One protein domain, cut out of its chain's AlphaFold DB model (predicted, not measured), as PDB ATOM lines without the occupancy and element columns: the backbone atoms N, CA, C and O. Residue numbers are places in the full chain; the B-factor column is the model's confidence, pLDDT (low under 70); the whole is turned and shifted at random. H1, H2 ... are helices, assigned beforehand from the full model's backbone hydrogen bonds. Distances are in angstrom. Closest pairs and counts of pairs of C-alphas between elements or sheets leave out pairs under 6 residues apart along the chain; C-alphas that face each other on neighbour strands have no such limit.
ATOM      1  N   PHE A  13      58.880  46.878 -31.654       72.56
ATOM      2  CA  PHE A  13      57.853  47.838 -32.060       72.56
ATOM      3  C   PHE A  13      56.428  47.329 -31.804       72.56
ATOM      4  O   PHE A  13      55.572  48.072 -31.338       72.56
ATOM      5  N   LEU A  14      56.163  46.041 -32.065       71.19
ATOM      6  CA  LEU A  14      54.866  45.425 -31.759       71.19
ATOM      7  C   LEU A  14      54.620  45.407 -30.245       71.19
ATOM      8  O   LEU A  14      53.496  45.611 -29.805       71.19
ATOM      9  N   ARG A  15      55.666  45.174 -29.446       69.88
ATOM     10  CA  ARG A  15      55.575  45.187 -27.984       69.88
ATOM     11  C   ARG A  15      55.299  46.594 -27.446       69.88
ATOM     12  O   ARG A  15      54.388  46.722 -26.643       69.88
ATOM     13  N   GLU A  16      56.002  47.614 -27.940       73.00
ATOM     14  CA  GLU A  16      55.752  49.024 -27.591       73.00
ATOM     15  C   GLU A  16      54.345  49.478 -28.006       73.00
ATOM     16  O   GLU A  16      53.673  50.165 -27.246       73.00
ATOM     17  N   LEU A  17      53.851  49.051 -29.174       76.50
ATOM     18  CA  LEU A  17      52.476  49.327 -29.607       76.50
ATOM     19  C   LEU A  17      51.428  48.682 -28.699       76.50
ATOM     20  O   LEU A  17      50.441  49.333 -28.362       76.50
ATOM     21  N   ILE A  18      51.617  47.413 -28.321       77.38
ATOM     22  CA  ILE A  18      50.708  46.718 -27.398       77.38
ATOM     23  C   ILE A  18      50.768  47.378 -26.015       77.38
ATOM     24  O   ILE A  18      49.733  47.557 -25.390       77.38
ATOM     25  N   GLU A  19      51.953  47.772 -25.548       77.19
ATOM     26  CA  GLU A  19      52.131  48.456 -24.266       77.19
ATOM     27  C   GLU A  19      51.423  49.820 -24.254       77.19
ATOM     28  O   GLU A  19      50.545  50.014 -23.418       77.19
ATOM     29  N   MET A  20      51.663  50.681 -25.252       77.56
ATOM     30  CA  MET A  20      50.968  51.970 -25.396       77.56
ATOM     31  C   MET A  20      49.447  51.812 -25.527       77.56
ATOM     32  O   MET A  20      48.696  52.571 -24.930       77.56
ATOM     33  N   THR A  21      48.966  50.822 -26.289       77.56
ATOM     34  CA  THR A  21      47.512  50.589 -26.413       77.56
ATOM     35  C   THR A  21      46.893  50.024 -25.138       77.56
ATOM     36  O   THR A  21      45.717  50.270 -24.892       77.56
ATOM     37  N   CYS A  22      47.650  49.295 -24.313       79.75
ATOM     38  CA  CYS A  22      47.172  48.790 -23.025       79.75
ATOM     39  C   CYS A  22      47.170  49.850 -21.918       79.75
ATOM     40  O   CYS A  22      46.403  49.693 -20.973       79.75
ATOM     41  N   GLU A  23      47.989  50.903 -22.013       76.19
ATOM     42  CA  GLU A  23      48.004  52.012 -21.042       76.19
ATOM     43  C   GLU A  23      46.659  52.758 -20.981       76.19
ATOM     44  O   GLU A  23      46.269  53.238 -19.915       76.19
ATOM     45  N   ASP A  24      45.917  52.784 -22.091       75.38
ATOM     46  CA  ASP A  24      44.603  53.428 -22.189       75.38
ATOM     47  C   ASP A  24      43.424  52.504 -21.808       75.38
ATOM     48  O   ASP A  24      42.293  52.975 -21.640       75.38
ATOM     49  N   ILE A  25      43.656  51.192 -21.652       79.94
ATOM     50  CA  ILE A  25      42.606  50.220 -21.313       79.94
ATOM     51  C   ILE A  25      42.372  50.221 -19.802       79.94
ATOM     52  O   ILE A  25      43.245  49.862 -19.011       79.94
ATOM     53  N   LYS A  26      41.148  50.562 -19.397       78.44
ATOM     54  CA  LYS A  26      40.684  50.440 -18.013       78.44
ATOM     55  C   LYS A  26      39.819  49.194 -17.891       78.44
ATOM     56  O   LYS A  26      38.699  49.212 -18.380       78.44
ATOM     57  N   ILE A  27      40.349  48.157 -17.246       81.56
ATOM     58  CA  ILE A  27      39.565  46.994 -16.816       81.56
ATOM     59  C   ILE A  27      39.188  47.216 -15.356       81.56
ATOM     60  O   ILE A  27      40.068  47.487 -14.530       81.56
ATOM     61  N   ASP A  28      37.903  47.121 -15.043       85.50
ATOM     62  CA  ASP A  28      37.444  47.163 -13.659       85.50
ATOM     63  C   ASP A  28      37.514  45.776 -12.987       85.50
ATOM     64  O   ASP A  28      37.689  44.736 -13.624       85.50
ATOM     65  N   ASP A  29      37.455  45.757 -11.656       83.44
ATOM     66  CA  ASP A  29      37.586  44.514 -10.889       83.44
ATOM     67  C   ASP A  29      36.381  43.571 -11.113       83.44
ATOM     68  O   ASP A  29      36.524  42.350 -11.005       83.44
ATOM     69  N   GLU A  30      35.209  44.118 -11.460       84.50
ATOM     70  CA  GLU A  30      33.990  43.347 -11.738       84.50
ATOM     71  C   GLU A  30      34.075  42.628 -13.088       84.50
ATOM     72  O   GLU A  30      33.728  41.453 -13.170       84.50
ATOM     73  N   GLU A  31      34.602  43.284 -14.119       86.81
ATOM     74  CA  GLU A  31      34.853  42.767 -15.464       86.81
ATOM     75  C   GLU A  31      35.869  41.623 -15.415       86.81
ATOM     76  O   GLU A  31      35.651  40.579 -16.032       86.81
ATOM     77  N   ILE A  32      36.917  41.743 -14.586       89.06
ATOM     78  CA  ILE A  32      37.883  40.654 -14.366       89.06
ATOM     79  C   ILE A  32      37.186  39.404 -13.818       89.06
ATOM     80  O   ILE A  32      37.400  38.298 -14.322       89.06
ATOM     81  N   LEU A  33      36.364  39.556 -12.776       88.31
ATOM     82  CA  LEU A  33      35.643  38.427 -12.187       88.31
ATOM     83  C   LEU A  33      34.543  37.911 -13.116       88.31
ATOM     84  O   LEU A  33      34.298  36.705 -13.164       88.31
ATOM     85  N   GLN A  34      33.902  38.787 -13.881       89.88
ATOM     86  CA  GLN A  34      32.882  38.409 -14.847       89.88
ATOM     87  C   GLN A  34      33.466  37.518 -15.947       89.88
ATOM     88  O   GLN A  34      32.926  36.442 -16.206       89.88
ATOM     89  N   ASP A  35      34.592  37.927 -16.530       88.25
ATOM     90  CA  ASP A  35      35.247  37.243 -17.648       88.25
ATOM     91  C   ASP A  35      35.977  35.961 -17.248       88.25
ATOM     92  O   ASP A  35      36.175  35.079 -18.086       88.25
ATOM     93  N   LEU A  36      36.435  35.866 -15.995       88.00
ATOM     94  CA  LEU A  36      37.310  34.779 -15.545       88.00
ATOM     95  C   LEU A  36      36.678  33.849 -14.506       88.00
ATOM     96  O   LEU A  36      37.167  32.728 -14.338       88.00
ATOM     97  N   PHE A  37      35.611  34.280 -13.826       88.62
ATOM     98  CA  PHE A  37      34.933  33.492 -12.796       88.62
ATOM     99  C   PHE A  37      33.434  33.305 -13.044       88.62
ATOM    100  O   PHE A  37      33.018  32.159 -13.058       88.62
ATOM    101  N   TYR A  38      32.624  34.348 -13.263       88.88
ATOM    102  CA  TYR A  38      31.159  34.192 -13.392       88.88
ATOM    103  C   TYR A  38      30.705  33.686 -14.771       88.88
ATOM    104  O   TYR A  38      29.714  32.960 -14.882       88.88
ATOM    105  N   LYS A  39      31.399  34.090 -15.841       89.94
ATOM    106  CA  LYS A  39      31.152  33.658 -17.226       89.94
ATOM    107  C   LYS A  39      32.481  33.393 -17.941       89.94
ATOM    108  O   LYS A  39      32.809  34.088 -18.898       89.94
ATOM    109  N   PRO A  40      33.246  32.381 -17.499       90.75
ATOM    110  CA  PRO A  40      34.600  32.166 -17.982       90.75
ATOM    111  C   PRO A  40      34.614  31.803 -19.471       90.75
ATOM    112  O   PRO A  40      34.107  30.753 -19.870       90.75
ATOM    113  N   ASP A  41      35.223  32.658 -20.289       90.19
ATOM    114  CA  ASP A  41      35.348  32.464 -21.735       90.19
ATOM    115  C   ASP A  41      36.785  32.759 -22.194       90.19
ATOM    116  O   ASP A  41      37.401  33.757 -21.811       90.19
ATOM    117  N   ASN A  42      37.329  31.865 -23.024       89.12
ATOM    118  CA  ASN A  42      38.685  31.969 -23.547       89.12
ATOM    119  C   ASN A  42      38.842  33.024 -24.658       89.12
ATOM    120  O   ASN A  42      39.967  33.295 -25.081       89.12
ATOM    121  N   GLN A  43      37.739  33.613 -25.125       89.94
ATOM    122  CA  GLN A  43      37.736  34.675 -26.134       89.94
ATOM    123  C   GLN A  43      37.786  36.084 -25.532       89.94
ATOM    124  O   GLN A  43      38.005  37.050 -26.263       89.94
ATOM    125  N   THR A  44      37.622  36.218 -24.214       89.56
ATOM    126  CA  THR A  44      37.628  37.521 -23.536       89.56
ATOM    127  C   THR A  44      38.999  38.188 -23.607       89.56
ATOM    128  O   THR A  44      40.048  37.533 -23.688       89.56
ATOM    129  N   PHE A  45      39.009  39.521 -23.570       86.94
ATOM    130  CA  PHE A  45      40.257  40.279 -23.492       86.94
ATOM    131  C   PHE A  45      41.027  39.917 -22.219       86.94
ATOM    132  O   PHE A  45      42.225  39.650 -22.286       86.94
ATOM    133  N   THR A  46      40.326  39.805 -21.089       88.12
ATOM    134  CA  THR A  46      40.902  39.477 -19.781       88.12
ATOM    135  C   THR A  46      41.590  38.106 -19.779       88.12
ATOM    136  O   THR A  46      42.722  37.979 -19.298       88.12
ATOM    137  N   TYR A  47      40.981  37.082 -20.393       90.12
ATOM    138  CA  TYR A  47      41.618  35.769 -20.545       90.12
ATOM    139  C   TYR A  47      42.859  35.844 -21.446       90.12
ATOM    140  O   TYR A  47      43.931  35.335 -21.103       90.12
ATOM    141  N   ASN A  48      42.757  36.531 -22.585       88.25
ATOM    142  CA  ASN A  48      43.881  36.676 -23.511       88.25
ATOM    143  C   ASN A  48      45.048  37.469 -22.902       88.25
ATOM    144  O   ASN A  48      46.204  37.079 -23.081       88.25
ATOM    145  N   ALA A  49      44.767  38.508 -22.115       87.56
ATOM    146  CA  ALA A  49      45.767  39.263 -21.366       87.56
ATOM    147  C   ALA A  49      46.511  38.385 -20.340       87.56
ATOM    148  O   ALA A  49      47.705  38.580 -20.095       87.56
ATOM    149  N   LEU A  50      45.843  37.369 -19.779       87.44
ATOM    150  CA  LEU A  50      46.436  36.449 -18.807       87.44
ATOM    151  C   LEU A  50      47.343  35.377 -19.452       87.44
ATOM    152  O   LEU A  50      48.417  35.064 -18.907       87.44
ATOM    153  N   PHE A  51      46.935  34.826 -20.603       88.12
ATOM    154  CA  PHE A  51      47.567  33.651 -21.225       88.12
ATOM    155  C   PHE A  51      48.440  33.935 -22.455       88.12
ATOM    156  O   PHE A  51      49.385  33.181 -22.706       88.12
ATOM    157  N   HIS A  52      48.173  34.994 -23.223       86.75
ATOM    158  CA  HIS A  52      48.881  35.239 -24.479       86.75
ATOM    159  C   HIS A  52      50.296  35.803 -24.244       86.75
ATOM    160  O   HIS A  52      50.530  36.677 -23.405       86.75
ATOM    161  N   SER A  53      51.276  35.317 -25.012       81.25
ATOM    162  CA  SER A  53      52.707  35.595 -24.796       81.25
ATOM    163  C   SER A  53      53.079  37.079 -24.918       81.25
ATOM    164  O   SER A  53      53.984  37.543 -24.222       81.25
ATOM    165  N   SER A  54      52.368  37.834 -25.760       81.44
ATOM    166  CA  SER A  54      52.563  39.279 -25.945       81.44
ATOM    167  C   SER A  54      52.332  40.104 -24.677       81.44
ATOM    168  O   SER A  54      52.986  41.125 -24.506       81.44
ATOM    169  N   PHE A  55      51.479  39.642 -23.757       81.88
ATOM    170  CA  PHE A  55      51.156  40.363 -22.520       81.88
ATOM    171  C   PHE A  55      52.060  39.979 -21.347       81.88
ATOM    172  O   PHE A  55      51.894  40.480 -20.237       81.88
ATOM    173  N   LYS A  56      53.044  39.090 -21.562       79.88
ATOM    174  CA  LYS A  56      53.827  38.477 -20.479       79.88
ATOM    175  C   LYS A  56      54.499  39.498 -19.551       79.88
ATOM    176  O   LYS A  56      54.610  39.207 -18.362       79.88
ATOM    177  N   THR A  57      54.937  40.635 -20.088       75.56
ATOM    178  CA  THR A  57      55.662  41.699 -19.371       75.56
ATOM    179  C   THR A  57      54.845  42.978 -19.182       75.56
ATOM    180  O   THR A  57      55.415  43.976 -18.768       75.56
ATOM    181  N   ILE A  58      53.566  42.983 -19.568       81.56
ATOM    182  CA  ILE A  58      52.726  44.187 -19.570       81.56
ATOM    183  C   ILE A  58      52.033  44.320 -18.213       81.56
ATOM    184  O   ILE A  58      51.571  43.324 -17.649       81.56
ATOM    185  N   HIS A  59      51.926  45.551 -17.707       82.00
ATOM    186  CA  HIS A  59      51.337  45.858 -16.399       82.00
ATOM    187  C   HIS A  59      49.918  45.299 -16.206       82.00
ATOM    188  O   HIS A  59      49.613  44.790 -15.130       82.00
ATOM    189  N   ILE A  60      49.084  45.301 -17.250       84.50
ATOM    190  CA  ILE A  60      47.696  44.812 -17.196       84.50
ATOM    191  C   ILE A  60      47.592  43.333 -16.792       84.50
ATOM    192  O   ILE A  60      46.683  42.935 -16.069       84.50
ATOM    193  N   ARG A  61      48.573  42.511 -17.186       86.88
ATOM    194  CA  ARG A  61      48.625  41.096 -16.810       86.88
ATOM    195  C   ARG A  61      48.917  40.929 -15.325       86.88
ATOM    196  O   ARG A  61      48.306  40.083 -14.682       86.88
ATOM    197  N   GLN A  62      49.844  41.723 -14.786       85.88
ATOM    198  CA  GLN A  62      50.141  41.711 -13.355       85.88
ATOM    199  C   GLN A  62      48.944  42.229 -12.550       85.88
ATOM    200  O   GLN A  62      48.586  41.615 -11.553       85.88
ATOM    201  N   TYR A  63      48.265  43.270 -13.046       87.44
ATOM    202  CA  TYR A  63      47.035  43.794 -12.454       87.44
ATOM    203  C   TYR A  63      45.955  42.709 -12.309       87.44
ATOM    204  O   TYR A  63      45.467  42.483 -11.206       87.44
ATOM    205  N   ILE A  64      45.641  41.971 -13.383       89.19
ATOM    206  CA  ILE A  64      44.665  40.864 -13.349       89.19
ATOM    207  C   ILE A  64      45.069  39.790 -12.325       89.19
ATOM    208  O   ILE A  64      44.232  39.304 -11.565       89.19
ATOM    209  N   ILE A  65      46.357  39.427 -12.283       87.62
ATOM    210  CA  ILE A  65      46.875  38.416 -11.350       87.62
ATOM    211  C   ILE A  65      46.732  38.880  -9.896       87.62
ATOM    212  O   ILE A  65      46.234  38.121  -9.066       87.62
ATOM    213  N   ASP A  66      47.123  40.117  -9.591       86.94
ATOM    214  CA  ASP A  66      47.049  40.677  -8.238       86.94
ATOM    215  C   ASP A  66      45.594  40.787  -7.754       86.94
ATOM    216  O   ASP A  66      45.302  40.501  -6.588       86.94
ATOM    217  N   ARG A  67      44.657  41.123  -8.653       88.69
ATOM    218  CA  ARG A  67      43.217  41.156  -8.347       88.69
ATOM    219  C   ARG A  67      42.650  39.776  -8.050       88.69
ATOM    220  O   ARG A  67      42.008  39.602  -7.016       88.69
ATOM    221  N   LEU A  68      42.944  38.776  -8.882       88.69
ATOM    222  CA  LEU A  68      42.498  37.400  -8.635       88.69
ATOM    223  C   LEU A  68      43.108  36.806  -7.359       88.69
ATOM    224  O   LEU A  68      42.428  36.077  -6.641       88.69
ATOM    225  N   LEU A  69      44.363  37.146  -7.042       87.31
ATOM    226  CA  LEU A  69      44.996  36.751  -5.782       87.31
ATOM    227  C   LEU A  69      44.333  37.404  -4.571       87.31
ATOM    228  O   LEU A  69      44.102  36.737  -3.561       87.31
ATOM    229  N   THR A  70      44.004  38.691  -4.676       88.12
ATOM    230  CA  THR A  70      43.275  39.413  -3.628       88.12
ATOM    231  C   THR A  70      41.908  38.770  -3.392       88.12
ATOM    232  O   THR A  70      41.549  38.514  -2.243       88.12
ATOM    233  N   GLN A  71      41.194  38.411  -4.465       87.81
ATOM    234  CA  GLN A  71      39.912  37.715  -4.363       87.81
ATOM    235  C   GLN A  71      40.055  36.331  -3.717       87.81
ATOM    236  O   GLN A  71      39.287  36.000  -2.817       87.81
ATOM    237  N   SER A  72      41.054  35.533  -4.116       86.56
ATOM    238  CA  SER A  72      41.252  34.206  -3.521       86.56
ATOM    239  C   SER A  72      41.554  34.279  -2.025       86.56
ATOM    240  O   SER A  72      40.996  33.501  -1.259       86.56
ATOM    241  N   ILE A  73      42.374  35.249  -1.600       86.75
ATOM    242  CA  ILE A  73      42.683  35.468  -0.180       86.75
ATOM    243  C   ILE A  73      41.413  35.882   0.572       86.75
ATOM    244  O   ILE A  73      41.128  35.352   1.641       86.75
ATOM    245  N   SER A  74      40.595  36.760  -0.017       87.75
ATOM    246  CA  SER A  74      39.303  37.146   0.561       87.75
ATOM    247  C   SER A  74      38.366  35.947   0.750       87.75
ATOM    248  O   SER A  74      37.718  35.833   1.791       87.75
ATOM    249  N   TRP A  75      38.292  35.032  -0.221       88.94
ATOM    250  CA  TRP A  75      37.478  33.822  -0.090       88.94
ATOM    251  C   TRP A  75      38.022  32.849   0.963       88.94
ATOM    252  O   TRP A  75      37.231  32.212   1.663       88.94
ATOM    253  N   GLU A  76      39.344  32.729   1.108       84.88
ATOM    254  CA  GLU A  76      39.954  31.920   2.172       84.88
ATOM    255  C   GLU A  76      39.652  32.484   3.562       84.88
ATOM    256  O   GLU A  76      39.208  31.737   4.442       84.88
ATOM    257  N   ASP A  77      39.844  33.793   3.735       84.19
ATOM    258  CA  ASP A  77      39.733  34.477   5.020       84.19
ATOM    259  C   ASP A  77      38.265  34.647   5.437       84.19
ATOM    260  O   ASP A  77      37.844  34.203   6.510       84.19
ATOM    261  N   ILE A  78      37.457  35.261   4.571       83.75
ATOM    262  CA  ILE A  78      36.108  35.734   4.909       83.75
ATOM    263  C   ILE A  78      35.033  34.741   4.442       83.75
ATOM    264  O   ILE A  78      34.000  34.599   5.101       83.75
ATOM    265  N   GLY A  79      35.298  33.974   3.381       85.94
ATOM    266  CA  GLY A  79      34.358  33.027   2.770       85.94
ATOM    267  C   GLY A  79      33.721  33.554   1.483       85.94
ATOM    268  O   GLY A  79      33.934  34.699   1.089       85.94
ATOM    269  N   MET A  80      32.923  32.706   0.831       89.38
ATOM    270  CA  MET A  80      32.252  33.018  -0.440       89.38
ATOM    271  C   MET A  80      30.794  33.430  -0.226       89.38
ATOM    272  O   MET A  80      30.161  33.049   0.766       89.38
ATOM    273  N   ARG A  81      30.247  34.203  -1.162       87.75
ATOM    274  CA  ARG A  81      28.817  34.519  -1.244       87.75
ATOM    275  C   ARG A  81      28.040  33.391  -1.925       87.75
ATOM    276  O   ARG A  81      28.600  32.555  -2.631       87.75
ATOM    277  N   TRP A  82      26.725  33.380  -1.729       84.44
ATOM    278  CA  TRP A  82      25.858  32.374  -2.342       84.44
ATOM    279  C   TRP A  82      25.832  32.454  -3.874       84.44
ATOM    280  O   TRP A  82      25.920  31.428  -4.542       84.44
ATOM    281  N   ASP A  83      25.752  33.659  -4.435       84.75
ATOM    282  CA  ASP A  83      25.754  33.883  -5.883       84.75
ATOM    283  C   ASP A  83      27.058  33.410  -6.549       84.75
ATOM    284  O   ASP A  83      27.021  32.853  -7.645       84.75
ATOM    285  N   GLU A  84      28.195  33.543  -5.860       88.44
ATOM    286  CA  GLU A  84      29.496  33.019  -6.300       88.44
ATOM    287  C   GLU A  84      29.516  31.484  -6.358       88.44
ATOM    288  O   GLU A  84      29.978  30.900  -7.342       88.44
ATOM    289  N   LEU A  85      28.982  30.813  -5.330       88.56
ATOM    290  CA  LEU A  85      28.864  29.349  -5.309       88.56
ATOM    291  C   LEU A  85      27.899  28.852  -6.393       88.56
ATOM    292  O   LEU A  85      28.175  27.859  -7.075       88.56
ATOM    293  N   LEU A  86      26.789  29.569  -6.583       86.44
ATOM    294  CA  LEU A  86      25.783  29.261  -7.591       86.44
ATOM    295  C   LEU A  86      26.342  29.417  -9.010       86.44
ATOM    296  O   LEU A  86      26.078  28.576  -9.871       86.44
ATOM    297  N   ALA A  87      27.127  30.464  -9.268       88.12
ATOM    298  CA  ALA A  87      27.789  30.658 -10.555       88.12
ATOM    299  C   ALA A  87      28.694  29.462 -10.884       88.12
ATOM    300  O   ALA A  87      28.563  28.857 -11.952       88.12
ATOM    301  N   TRP A  88      29.507  29.034  -9.913       88.88
ATOM    302  CA  TRP A  88      30.388  27.880 -10.070       88.88
ATOM    303  C   TRP A  88      29.637  26.578 -10.378       88.88
ATOM    304  O   TRP A  88      30.031  25.826 -11.278       88.88
ATOM    305  N   SER A  89      28.530  26.306  -9.675       86.00
ATOM    306  CA  SER A  89      27.741  25.089  -9.911       86.00
ATOM    307  C   SER A  89      27.141  25.044 -11.320       86.00
ATOM    308  O   SER A  89      27.052  23.965 -11.911       86.00
ATOM    309  N   HIS A  90      26.785  26.208 -11.876       90.56
ATOM    310  CA  HIS A  90      26.153  26.345 -13.192       90.56
ATOM    311  C   HIS A  90      27.134  26.411 -14.371       90.56
ATOM    312  O   HIS A  90      26.694  26.440 -15.522       90.56
ATOM    313  N   HIS A  91      28.447  26.397 -14.127       91.88
ATOM    314  CA  HIS A  91      29.425  26.356 -15.210       91.88
ATOM    315  C   HIS A  91      29.257  25.120 -16.095       91.88
ATOM    316  O   HIS A  91      29.261  23.979 -15.618       91.88
ATOM    317  N   THR A  92      29.218  25.351 -17.408       91.94
ATOM    318  CA  THR A  92      29.344  24.295 -18.421       91.94
ATOM    319  C   THR A  92      30.721  23.630 -18.361       91.94
ATOM    320  O   THR A  92      31.686  24.191 -17.843       91.94
ATOM    321  N   ASN A  93      30.860  22.446 -18.967       89.88
ATOM    322  CA  ASN A  93      32.150  21.747 -19.023       89.88
ATOM    323  C   ASN A  93      33.266  22.606 -19.644       89.88
ATOM    324  O   ASN A  93      34.395  22.576 -19.163       89.88
ATOM    325  N   GLN A  94      32.961  23.398 -20.679       89.50
ATOM    326  CA  GLN A  94      33.936  24.295 -21.310       89.50
ATOM    327  C   GLN A  94      34.334  25.444 -20.375       89.50
ATOM    328  O   GLN A  94      35.521  25.703 -20.195       89.50
ATOM    329  N   GLN A  95      33.357  26.068 -19.718       91.12
ATOM    330  CA  GLN A  95      33.578  27.123 -18.725       91.12
ATOM    331  C   GLN A  95      34.425  26.646 -17.540       91.12
ATOM    332  O   GLN A  95      35.346  27.344 -17.120       91.12
ATOM    333  N   ARG A  96      34.187  25.422 -17.046       88.94
ATOM    334  CA  ARG A  96      35.008  24.824 -15.980       88.94
ATOM    335  C   ARG A  96      36.463  24.668 -16.404       88.94
ATOM    336  O   ARG A  96      37.351  25.009 -15.633       88.94
ATOM    337  N   VAL A  97      36.726  24.208 -17.632       90.12
ATOM    338  CA  VAL A  97      38.100  24.099 -18.159       90.12
ATOM    339  C   VAL A  97      38.785  25.467 -18.193       90.12
ATOM    340  O   VAL A  97      39.926  25.588 -17.750       90.12
ATOM    341  N   VAL A  98      38.089  26.502 -18.671       90.44
ATOM    342  CA  VAL A  98      38.614  27.875 -18.710       90.44
ATOM    343  C   VAL A  98      38.926  28.384 -17.299       90.44
ATOM    344  O   VAL A  98      40.047  28.826 -17.054       90.44
ATOM    345  N   ALA A  99      37.996  28.246 -16.352       88.75
ATOM    346  CA  ALA A  99      38.198  28.665 -14.965       88.75
ATOM    347  C   ALA A  99      39.345  27.901 -14.276       88.75
ATOM    348  O   ALA A  99      40.189  28.510 -13.620       88.75
ATOM    349  N   HIS A 100      39.444  26.580 -14.461       88.75
ATOM    350  CA  HIS A 100      40.561  25.797 -13.920       88.75
ATOM    351  C   HIS A 100      41.907  26.243 -14.491       88.75
ATOM    352  O   HIS A 100      42.877  26.343 -13.738       88.75
ATOM    353  N   ASN A 101      41.974  26.556 -15.790       89.75
ATOM    354  CA  ASN A 101      43.193  27.084 -16.398       89.75
ATOM    355  C   ASN A 101      43.593  28.416 -15.755       89.75
ATOM    356  O   ASN A 101      44.768  28.600 -15.432       89.75
ATOM    357  N   VAL A 102      42.633  29.326 -15.539       89.50
ATOM    358  CA  VAL A 102      42.858  30.614 -14.855       89.50
ATOM    359  C   VAL A 102      43.466  30.376 -13.475       89.50
ATOM    360  O   VAL A 102      44.558  30.867 -13.194       89.50
ATOM    361  N   TRP A 103      42.828  29.559 -12.636       87.88
ATOM    362  CA  TRP A 103      43.308  29.316 -11.272       87.88
ATOM    363  C   TRP A 103      44.629  28.539 -11.222       87.88
ATOM    364  O   TRP A 103      45.470  28.821 -10.364       87.88
ATOM    365  N   ALA A 104      44.875  27.629 -12.169       87.56
ATOM    366  CA  ALA A 104      46.176  26.982 -12.331       87.56
ATOM    367  C   ALA A 104      47.269  28.010 -12.658       87.56
ATOM    368  O   ALA A 104      48.350  27.981 -12.070       87.56
ATOM    369  N   ARG A 105      46.966  28.981 -13.527       86.12
ATOM    370  CA  ARG A 105      47.902  30.045 -13.896       86.12
ATOM    371  C   ARG A 105      48.220  30.978 -12.733       86.12
ATOM    372  O   ARG A 105      49.377  31.356 -12.553       86.12
ATOM    373  N   ILE A 106      47.221  31.325 -11.928       84.75
ATOM    374  CA  ILE A 106      47.416  32.123 -10.710       84.75
ATOM    375  C   ILE A 106      48.282  31.374  -9.692       84.75
ATOM    376  O   ILE A 106      49.197  31.963  -9.110       84.75
ATOM    377  N   ARG A 107      48.069  30.062  -9.534       82.50
ATOM    378  CA  ARG A 107      48.895  29.197  -8.676       82.50
ATOM    379  C   ARG A 107      50.361  29.175  -9.123       82.50
ATOM    380  O   ARG A 107      51.254  29.327  -8.296       82.50
ATOM    381  N   GLU A 108      50.610  29.032 -10.425       82.75
ATOM    382  CA  GLU A 108      51.965  29.035 -10.997       82.75
ATOM    383  C   GLU A 108      52.712  30.352 -10.756       82.75
ATOM    384  O   GLU A 108      53.906  30.337 -10.468       82.75
ATOM    385  N   VAL A 109      52.030  31.494 -10.897       79.19
ATOM    386  CA  VAL A 109      52.679  32.813 -10.821       79.19
ATOM    387  C   VAL A 109      52.884  33.273  -9.377       79.19
ATOM    388  O   VAL A 109      53.898  33.892  -9.068       79.19
ATOM    389  N   SER A 110      51.954  32.957  -8.478       72.31
ATOM    390  CA  SER A 110      51.989  33.439  -7.089       72.31
ATOM    391  C   SER A 110      52.853  32.606  -6.141       72.31
ATOM    392  O   SER A 110      53.091  33.032  -5.013       72.31
ATOM    393  N   SER A 111      53.306  31.415  -6.559       71.00
ATOM    394  CA  SER A 111      53.991  30.427  -5.702       71.00
ATOM    395  C   SER A 111      53.202  30.015  -4.443       71.00
ATOM    396  O   SER A 111      53.756  29.363  -3.558       71.00
ATOM    397  N   LYS A 112      51.913  30.372  -4.347       67.06
ATOM    398  CA  LYS A 112      51.005  29.949  -3.278       67.06
ATOM    399  C   LYS A 112      50.229  28.717  -3.724       67.06
ATOM    400  O   LYS A 112      49.680  28.671  -4.822       67.06
ATOM    401  N   GLN A 113      50.150  27.720  -2.850       66.31
ATOM    402  CA  GLN A 113      49.336  26.535  -3.084       66.31
ATOM    403  C   GLN A 113      47.900  26.818  -2.629       66.31
ATOM    404  O   GLN A 113      47.600  26.728  -1.447       66.31
ATOM    405  N   PHE A 114      47.030  27.182  -3.571       70.69
ATOM    406  CA  PHE A 114      45.607  27.417  -3.317       70.69
ATOM    407  C   PHE A 114      44.728  26.387  -4.046       70.69
ATOM    408  O   PHE A 114      44.896  26.174  -5.252       70.69
ATOM    409  N   GLU A 115      43.799  25.746  -3.329       78.88
ATOM    410  CA  GLU A 115      42.874  24.714  -3.831       78.88
ATOM    411  C   GLU A 115      41.440  25.258  -3.928       78.88
ATOM    412  O   GLU A 115      40.605  25.005  -3.057       78.88
TER     413      GLU A 115
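What this domain is: This is residues 13 to 115 of the 605 residues of the protein "Hypothetical protein" of Rotaria magnacalcarata (UniProt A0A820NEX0). Two long helices, H4 and H6, meet at about right angles, with the last part of H6 across the middle of H4, and the short helices H2 and H3 fill the core beside them, H3 packed on H4 and H2 on H6. H5 packs on H2 toward one end of the longest axis, and H1 lies at the other end, touching no helix. The printed part has 103 residues with six named helices, H1 to H6 in chain order, and no named strand: all helix. It is compact, with a radius of gyration of the C-alphas of 14.1 A, yet elongated, spanning 45 by 26 by 22 A.

Where its parts are: Find C-alpha 59 at (51.337, 45.858, -16.399); from there H4 runs 26.9 A to residue 77. H6, residues 93 to 110, is 25.9 A long and ends at C-alpha 110, (51.989, 33.439, -7.089). Look next for H2 at residues 29 to 38, H3 at 45 to 51 and H5 at 82 to 90. H1, residues 13 to 23, begins at (57.853, 47.838, -32.060).

How they stand to each other: Start at Ile 65 of H4: its C-alpha is 6.3 A from that of Ile 106, the closest of H4 and H6, which touch about perpendicular at 82 degrees. H4 touches H3 with residues 60 to 65 alone, closest at the C-alphas of Leu 50 and Arg 61, 5.5 A. H2, the hub, touches H6, closest at the C-alphas of Leu 36 and Ala 99, 6.2 A, and H5, at those of Tyr 38 and Ala 87, 5.6 A. H1 and H4 are close but not clearly touching. In H1, H3, H4, H5 and H6 every O i to N i+4 pair is within hydrogen-bond range; in H2, 5 of 6.

The domain as a whole: The C-alphas of Phe 13 and Trp 82 are the farthest apart, 46.3 A. The printed part has no cut and no long link. Confidence is under 70 at residues 15, 112 and 113.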